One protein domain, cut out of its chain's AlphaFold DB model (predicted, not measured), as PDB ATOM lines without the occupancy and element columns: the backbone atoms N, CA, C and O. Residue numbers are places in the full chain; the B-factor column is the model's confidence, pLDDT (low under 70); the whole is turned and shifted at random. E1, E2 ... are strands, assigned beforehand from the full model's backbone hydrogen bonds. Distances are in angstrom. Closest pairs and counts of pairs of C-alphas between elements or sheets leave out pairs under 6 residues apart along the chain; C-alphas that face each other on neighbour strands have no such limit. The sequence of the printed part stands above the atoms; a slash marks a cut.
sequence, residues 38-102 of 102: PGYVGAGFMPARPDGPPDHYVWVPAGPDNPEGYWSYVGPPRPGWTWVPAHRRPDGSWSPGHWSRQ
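What this domain is: This is residues 38 to 102 of the 102 residues of an uncharacterized protein of Desulfovibrio gigas (strain ATCC 19364 / DSM 1382 / NCIMB 9332 / VKM B-1759) (UniProt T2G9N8). With little regular structure, the model is a long coil, residues 38 to 56, looping past the first of two strand hairpins, E1 with E2 and E3 with E4, which come near each other where E2 ends. The 65 printed residues hold four named strands, E1 to E4 in order, in two antiparallel pairs; the class is all strand, with 23 residues in named elements. It is only just compact, close to loose: radius of gyration of the C-alphas 12.5 A, spans 32 by 26 by 19 A.

How they stand to each other: Look first at the hairpin of E1, residues 57 to 63, and E2, residues 66 to 73, antiparallel at 147 degrees; N 60 and O 70 are within hydrogen-bond range, 2.8 A. Next find the hairpin of E3, residues 81 to 84, and E4, residues 98 to 101, antiparallel at 141 degrees, with N 82 and O 100 at 2.8 A. The closest C-alphas of E2 and E4, Tyr 73 and Trp 99, are 6.8 A apart; E1 and E3 are apart.

Where its parts are: Find C-alpha 57 at (177.235, 180.282, 175.116); E1 runs 18.0 A, E2 19.8 A. E4 ends at C-alpha 101, (173.944, 196.036, 174.678).

The domain as a whole: The printed part has no cut. The E3 to E4 link is long. Residues 38 to 47 and 66 to 67 have pLDDT under 70.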
ATOM      1  N   PRO A  38     166.697 187.223 185.622       45.66
ATOM      2  CA  PRO A  38     167.228 186.392 184.534       45.66
ATOM      3  C   PRO A  38     167.884 187.185 183.376       45.66
ATOM      4  O   PRO A  38     167.924 186.731 182.237       45.66
ATOM      5  N   GLY A  39     168.411 188.382 183.642       49.38
ATOM      6  CA  GLY A  39     169.039 189.269 182.667       49.38
ATOM      7  C   GLY A  39     170.357 189.895 183.121       49.38
ATOM      8  O   GLY A  39     170.918 190.690 182.366       49.38
ATOM      9  N   TYR A  40     170.874 189.561 184.310       40.81
ATOM     10  CA  TYR A  40     172.166 190.078 184.771       40.81
ATOM     11  C   TYR A  40     173.332 189.284 184.160       40.81
ATOM     12  O   TYR A  40     174.030 188.534 184.831       40.81
ATOM     13  N   VAL A  41     173.571 189.479 182.864       48.50
ATOM     14  CA  VAL A  41     174.862 189.178 182.219       48.50
ATOM     15  C   VAL A  41     175.806 190.362 182.431       48.50
ATOM     16  O   VAL A  41     176.321 190.969 181.497       48.50
ATOM     17  N   GLY A  42     175.985 190.745 183.695       43.28
ATOM     18  CA  GLY A  42     177.171 191.491 184.086       43.28
ATOM     19  C   GLY A  42     178.352 190.535 183.983       43.28
ATOM     20  O   GLY A  42     178.210 189.367 184.336       43.28
ATOM     21  N   ALA A  43     179.490 191.016 183.490       47.69
ATOM     22  CA  ALA A  43     180.764 190.300 183.457       47.69
ATOM     23  C   ALA A  43     181.273 190.010 184.886       47.69
ATOM     24  O   ALA A  43     182.261 190.571 185.348       47.69
ATOM     25  N   GLY A  44     180.531 189.188 185.621       51.19
ATOM     26  CA  GLY A  44     180.903 188.605 186.891       51.19
ATOM     27  C   GLY A  44     181.414 187.199 186.638       51.19
ATOM     28  O   GLY A  44     180.935 186.503 185.743       51.19
ATOM     29  N   PHE A  45     182.397 186.793 187.428       55.84
ATOM     30  CA  PHE A  45     182.909 185.432 187.480       55.84
ATOM     31  C   PHE A  45     181.762 184.465 187.814       55.84
ATOM     32  O   PHE A  45     181.448 184.222 188.976       55.84
ATOM     33  N   MET A  46     181.089 183.953 186.784       61.22
ATOM     34  CA  MET A  46     180.076 182.912 186.901       61.22
ATOM     35  C   MET A  46     180.726 181.589 186.490       61.22
ATOM     36  O   MET A  46     180.858 181.333 185.292       61.22
ATOM     37  N   PRO A  47     181.146 180.738 187.448       64.00
ATOM     38  CA  PRO A  47     181.668 179.416 187.109       64.00
ATOM     39  C   PRO A  47     180.569 178.533 186.499       64.00
ATOM     40  O   PRO A  47     180.843 177.664 185.673       64.00
ATOM     41  N   ALA A  48     179.310 178.777 186.873       78.94
ATOM     42  CA  ALA A  48     178.167 178.077 186.316       78.94
ATOM     43  C   ALA A  48     177.819 178.597 184.915       78.94
ATOM     44  O   ALA A  48     177.787 179.802 184.659       78.94
ATOM     45  N   ARG A  49     177.524 177.657 184.017       81.44
ATOM     46  CA  ARG A  49     177.001 177.936 182.681       81.44
ATOM     47  C   ARG A  49     175.626 178.617 182.782       81.44
ATOM     48  O   ARG A  49     174.771 178.067 183.470       81.44
ATOM     49  N   PRO A  50     175.388 179.748 182.087       84.38
ATOM     50  CA  PRO A  50     174.071 180.365 182.012       84.38
ATOM     51  C   PRO A  50     173.018 179.417 181.446       84.38
ATOM     52  O   PRO A  50     173.309 178.605 180.560       84.38
ATOM     53  N   ASP A  51     171.780 179.598 181.895       81.56
ATOM     54  CA  ASP A  51     170.633 178.902 181.329       81.56
ATOM     55  C   ASP A  51     170.408 179.312 179.863       81.56
ATOM     56  O   ASP A  51     170.546 180.477 179.464       81.56
ATOM     57  N   GLY A  52     170.049 178.328 179.039       79.44
ATOM     58  CA  GLY A  52     169.723 178.513 177.630       79.44
ATOM     59  C   GLY A  52     170.289 177.414 176.730       79.44
ATOM     60  O   GLY A  52     170.871 176.442 177.217       79.44
ATOM     61  N   PRO A  53     170.110 177.551 175.405       85.88
ATOM     62  CA  PRO A  53     170.594 176.565 174.451       85.88
ATOM     63  C   PRO A  53     172.109 176.335 174.574       85.88
ATOM     64  O   PRO A  53     172.874 177.292 174.762       85.88
ATOM     65  N   PRO A  54     172.570 175.074 174.495       77.88
ATOM     66  CA  PRO A  54     173.953 174.722 174.776       77.88
ATOM     67  C   PRO A  54     174.961 175.224 173.721       77.88
ATOM     68  O   PRO A  54     176.170 175.155 173.929       77.88
ATOM     69  N   ASP A  55     174.489 175.737 172.601       86.81
ATOM     70  CA  ASP A  55     175.256 176.312 171.497       86.81
ATOM     71  C   ASP A  55     175.301 177.848 171.539       86.81
ATOM     72  O   ASP A  55     176.055 178.481 170.807       86.81
ATOM     73  N   HIS A  56     174.530 178.472 172.430       88.81
ATOM     74  CA  HIS A  56     174.427 179.926 172.525       88.81
ATOM     75  C   HIS A  56     175.471 180.571 173.435       88.81
ATOM     76  O   HIS A  56     175.561 181.798 173.469       88.81
ATOM     77  N   TYR A  57     176.232 179.780 174.187       87.94
ATOM     78  CA  TYR A  57     177.235 180.282 175.116       87.94
ATOM     79  C   TYR A  57     178.540 179.516 174.957       87.94
ATOM     80  O   TYR A  57     178.536 178.286 174.911       87.94
ATOM     81  N   VAL A  58     179.647 180.250 174.931       87.94
ATOM     82  CA  VAL A  58     181.006 179.708 174.880       87.94
ATOM     83  C   VAL A  58     181.789 180.159 176.108       87.94
ATOM     84  O   VAL A  58     181.630 181.289 176.568       87.94
ATOM     85  N   TRP A  59     182.621 179.272 176.652       85.94
ATOM     86  CA  TRP A  59     183.553 179.625 177.716       85.94
ATOM     87  C   TRP A  59     184.750 180.372 177.127       85.94
ATOM     88  O   TRP A  59     185.422 179.861 176.230       85.94
ATOM     89  N   VAL A  60     185.012 181.575 177.627       83.25
ATOM     90  CA  VAL A  60     186.128 182.426 177.212       83.25
ATOM     91  C   VAL A  60     187.095 182.567 178.391       83.25
ATOM     92  O   VAL A  60     186.691 183.090 179.431       83.25
ATOM     93  N   PRO A  61     188.360 182.122 178.270       82.12
ATOM     94  CA  PRO A  61     189.371 182.330 179.309       82.12
ATOM     95  C   PRO A  61     189.610 183.824 179.571       82.12
ATOM     96  O   PRO A  61     189.647 184.611 178.621       82.12
ATOM     97  N   ALA A  62     189.813 184.236 180.829       77.06
ATOM     98  CA  ALA A  62     190.113 185.641 181.137       77.06
ATOM     99  C   ALA A  62     191.558 186.041 180.787       77.06
ATOM    100  O   ALA A  62     191.886 187.226 180.780       77.06
ATOM    101  N   GLY A  63     192.420 185.073 180.474       72.50
ATOM    102  CA  GLY A  63     193.787 185.308 180.034       72.50
ATOM    103  C   GLY A  63     194.520 184.004 179.716       72.50
ATOM    104  O   GLY A  63     193.986 182.928 179.980       72.50
ATOM    105  N   PRO A  64     195.739 184.088 179.157       71.94
ATOM    106  CA  PRO A  64     196.555 182.914 178.837       71.94
ATOM    107  C   PRO A  64     196.892 182.066 180.073       71.94
ATOM    108  O   PRO A  64     196.938 180.845 179.966       71.94
ATOM    109  N   ASP A  65     197.035 182.703 181.239       73.62
ATOM    110  CA  ASP A  65     197.418 182.045 182.496       73.62
ATOM    111  C   ASP A  65     196.292 182.027 183.542       73.62
ATOM    112  O   ASP A  65     196.511 181.613 184.680       73.62
ATOM    113  N   ASN A  66     195.087 182.492 183.186       67.00
ATOM    114  CA  ASN A  66     193.959 182.534 184.111       67.00
ATOM    115  C   ASN A  66     192.899 181.487 183.721       67.00
ATOM    116  O   ASN A  66     192.164 181.711 182.752       67.00
ATOM    117  N   PRO A  67     192.793 180.357 184.451       67.50
ATOM    118  CA  PRO A  67     191.751 179.361 184.204       67.50
ATOM    119  C   PRO A  67     190.355 179.888 184.557       67.50
ATOM    120  O   PRO A  67     189.351 179.332 184.106       67.50
ATOM    121  N   GLU A  68     190.276 180.961 185.345       75.81
ATOM    122  CA  GLU A  68     189.037 181.670 185.606       75.81
ATOM    123  C   GLU A  68     188.650 182.407 184.319       75.81
ATOM    124  O   GLU A  68     189.322 183.326 183.860       75.81
ATOM    125  N   GLY A  69     187.606 181.921 183.663       79.94
ATOM    126  CA  GLY A  69     187.029 182.500 182.459       79.94
ATOM    127  C   GLY A  69     185.626 183.019 182.729       79.94
ATOM    128  O   GLY A  69     185.192 183.169 183.872       79.94
ATOM    129  N   TYR A  70     184.902 183.290 181.657       83.25
ATOM    130  CA  TYR A  70     183.511 183.706 181.714       83.25
ATOM    131  C   TYR A  70     182.735 183.139 180.529       83.25
ATOM    132  O   TYR A  70     183.290 182.828 179.474       83.25
ATOM    133  N   TRP A  71     181.421 183.016 180.694       85.00
ATOM    134  CA  TRP A  71     180.529 182.624 179.610       85.00
ATOM    135  C   TRP A  71     180.184 183.829 178.739       85.00
ATOM    136  O   TRP A  71     179.658 184.829 179.224       85.00
ATOM    137  N   SER A  72     180.454 183.722 177.440       85.00
ATOM    138  CA  SER A  72     180.096 184.726 176.439       85.00
ATOM    139  C   SER A  72     178.934 184.231 175.587       85.00
ATOM    140  O   SER A  72     178.940 183.088 175.125       85.00
ATOM    141  N   TYR A  73     177.930 185.082 175.377       86.94
ATOM    142  CA  TYR A  73     176.824 184.782 174.471       86.94
ATOM    143  C   TYR A  73     177.303 184.872 173.017       86.94
ATOM    144  O   TYR A  73     177.890 185.873 172.616       86.94
ATOM    145  N   VAL A  74     177.028 183.832 172.233       87.50
ATOM    146  CA  VAL A  74     177.363 183.703 170.801       87.50
ATOM    147  C   VAL A  74     176.163 183.272 169.955       87.50
ATOM    148  O   VAL A  74     176.304 182.991 168.770       87.50
ATOM    149  N   GLY A  75     174.975 183.216 170.562       87.75
ATOM    150  CA  GLY A  75     173.745 182.865 169.865       87.75
ATOM    151  C   GLY A  75     173.256 183.951 168.890       87.75
ATOM    152  O   GLY A  75     173.947 184.947 168.646       87.75
ATOM    153  N   PRO A  76     172.039 183.768 168.345       88.94
ATOM    154  CA  PRO A  76     171.413 184.708 167.424       88.94
ATOM    155  C   PRO A  76     171.326 186.143 167.974       88.94
ATOM    156  O   PRO A  76     171.328 186.345 169.190       88.94
ATOM    157  N   PRO A  77     171.181 187.157 167.104       88.81
ATOM    158  CA  PRO A  77     170.998 188.539 167.536       88.81
ATOM    159  C   PRO A  77     169.823 188.681 168.512       88.81
ATOM    160  O   PRO A  77     168.730 188.164 168.270       88.81
ATOM    161  N   ARG A  78     170.036 189.417 169.607       87.50
ATOM    162  CA  ARG A  78     168.984 189.764 170.571       87.50
ATOM    163  C   ARG A  78     168.519 191.207 170.350       87.50
ATOM    164  O   ARG A  78     169.352 192.064 170.056       87.50
ATOM    165  N   PRO A  79     167.223 191.517 170.534       88.88
ATOM    166  CA  PRO A  79     166.745 192.897 170.481       88.88
ATOM    167  C   PRO A  79     167.526 193.800 171.448       88.88
ATOM    168  O   PRO A  79     167.671 193.468 172.624       88.88
ATOM    169  N   GLY A  80     168.041 194.929 170.952       89.69
ATOM    170  CA  GLY A  80     168.845 195.879 171.737       89.69
ATOM    171  C   GLY A  80     170.323 195.507 171.903       89.69
ATOM    172  O   GLY A  80     171.036 196.171 172.652       89.69
ATOM    173  N   TRP A  81     170.795 194.460 171.224       90.94
ATOM    174  CA  TRP A  81     172.201 194.062 171.218       90.94
ATOM    175  C   TRP A  81     172.813 194.257 169.833       90.94
ATOM    176  O   TRP A  81     172.164 194.051 168.811       90.94
ATOM    177  N   THR A  82     174.086 194.635 169.798       91.94
ATOM    178  CA  THR A  82     174.885 194.804 168.581       91.94
ATOM    179  C   THR A  82     176.142 193.954 168.679       91.94
ATOM    180  O   THR A  82     176.780 193.896 169.731       91.94
ATOM    181  N   TRP A  83     176.495 193.276 167.588       89.31
ATOM    182  CA  TRP A  83     177.742 192.525 167.518       89.31
ATOM    183  C   TRP A  83     178.908 193.498 167.376       89.31
ATOM    184  O   TRP A  83     178.951 194.294 166.439       89.31
ATOM    185  N   VAL A  84     179.858 193.412 168.297       90.00
ATOM    186  CA  VAL A  84     181.121 194.139 168.247       90.00
ATOM    187  C   VAL A  84     182.170 193.190 167.667       90.00
ATOM    188  O   VAL A  84     182.462 192.162 168.286       90.00
ATOM    189  N   PRO A  85     182.752 193.493 166.491       90.88
ATOM    190  CA  PRO A  85     183.844 192.701 165.942       90.88
ATOM    191  C   PRO A  85     185.049 192.654 166.886       90.88
ATOM    192  O   PRO A  85     185.272 193.557 167.698       90.88
ATOM    193  N   ALA A  86     185.857 191.602 166.749       89.31
ATOM    194  CA  ALA A  86     187.117 191.516 167.471       89.31
ATOM    195  C   ALA A  86     188.027 192.694 167.085       89.31
ATOM    196  O   ALA A  86     188.139 193.040 165.907       89.31
ATOM    197  N   HIS A  87     188.646 193.331 168.074       90.88
ATOM    198  CA  HIS A  87     189.439 194.542 167.872       90.88
ATOM    199  C   HIS A  87     190.536 194.667 168.928       90.88
ATOM    200  O   HIS A  87     190.492 194.028 169.982       90.88
ATOM    201  N   ARG A  88     191.528 195.521 168.655       92.00
ATOM    202  CA  ARG A  88     192.506 195.917 169.669       92.00
ATOM    203  C   ARG A  88     191.948 197.026 170.544       92.00
ATOM    204  O   ARG A  88     191.438 198.022 170.037       92.00
ATOM    205  N   ARG A  89     192.084 196.851 171.852       89.81
ATOM    206  CA  ARG A  89     191.767 197.878 172.841       89.81
ATOM    207  C   ARG A  89     192.845 198.971 172.845       89.81
ATOM    208  O   ARG A  89     193.954 198.733 172.360       89.81
ATOM    209  N   PRO A  90     192.554 200.156 173.414       93.06
ATOM    210  CA  PRO A  90     193.532 201.241 173.523       93.06
ATOM    211  C   PRO A  90     194.808 200.866 174.294       93.06
ATOM    212  O   PRO A  90     195.869 201.408 174.013       93.06
ATOM    213  N   ASP A  91     194.719 199.913 175.224       90.44
ATOM    214  CA  ASP A  91     195.859 199.364 175.975       90.44
ATOM    215  C   ASP A  91     196.704 198.353 175.169       90.44
ATOM    216  O   ASP A  91     197.688 197.813 175.671       90.44
ATOM    217  N   GLY A  92     196.327 198.081 173.914       88.81
ATOM    218  CA  GLY A  92     197.000 197.147 173.016       88.81
ATOM    219  C   GLY A  92     196.545 195.691 173.139       88.81
ATOM    220  O   GLY A  92     196.965 194.877 172.306       88.81
ATOM    221  N   SER A  93     195.683 195.355 174.104       87.62
ATOM    222  CA  SER A  93     195.156 194.000 174.295       87.62
ATOM    223  C   SER A  93     194.147 193.602 173.209       87.62
ATOM    224  O   SER A  93     193.492 194.443 172.585       87.62
ATOM    225  N   TRP A  94     194.030 192.295 172.950       84.38
ATOM    226  CA  TRP A  94     193.049 191.750 172.011       84.38
ATOM    227  C   TRP A  94     191.697 191.562 172.699       84.38
ATOM    228  O   TRP A  94     191.597 190.838 173.689       84.38
ATOM    229  N   SER A  95     190.651 192.177 172.150       83.56
ATOM    230  CA  SER A  95     189.275 191.907 172.552       83.56
ATOM    231  C   SER A  95     188.629 190.962 171.539       83.56
ATOM    232  O   SER A  95     188.518 191.333 170.367       83.56
ATOM    233  N   PRO A  96     188.163 189.769 171.951       83.31
ATOM    234  CA  PRO A  96     187.375 188.916 171.074       83.31
ATOM    235  C   PRO A  96     186.044 189.591 170.706       83.31
ATOM    236  O   PRO A  96     185.560 190.493 171.406       83.31
ATOM    237  N   GLY A  97     185.464 189.155 169.586       86.69
ATOM    238  CA  GLY A  97     184.145 189.612 169.161       86.69
ATOM    239  C   GLY A  97     183.077 189.178 170.162       86.69
ATOM    240  O   GLY A  97     183.154 188.077 170.711       86.69
ATOM    241  N   HIS A  98     182.122 190.056 170.436       87.12
ATOM    242  CA  HIS A  98     181.090 189.814 171.438       87.12
ATOM    243  C   HIS A  98     179.825 190.614 171.140       87.12
ATOM    244  O   HIS A  98     179.857 191.660 170.493       87.12
ATOM    245  N   TRP A  99     178.695 190.135 171.651       87.81
ATOM    246  CA  TRP A  99     177.469 190.918 171.690       87.81
ATOM    247  C   TRP A  99     177.563 191.968 172.804       87.81
ATOM    248  O   TRP A  99     177.901 191.636 173.938       87.81
ATOM    249  N   SER A 100     177.235 193.219 172.492       85.81
ATOM    250  CA  SER A 100     177.133 194.315 173.461       85.81
ATOM    251  C   SER A 100     175.736 194.921 173.426       85.81
ATOM    252  O   SER A 100     175.128 195.028 172.358       85.81
ATOM    253  N   ARG A 101     175.213 195.312 174.585       85.94
ATOM    254  CA  ARG A 101     173.944 196.036 174.678       85.94
ATOM    255  C   ARG A 101     174.189 197.514 174.367       85.94
ATOM    256  O   ARG A 101     175.147 198.080 174.891       85.94
ATOM    257  N   GLN A 102     173.348 198.104 173.519       72.19
ATOM    258  CA  GLN A 102     173.342 199.557 173.296       72.19
ATOM    259  C   GLN A 102     172.482 200.283 174.327       72.19
ATOM    260  O   GLN A 102     171.519 199.660 174.838       72.19
TER     261      GLN A 102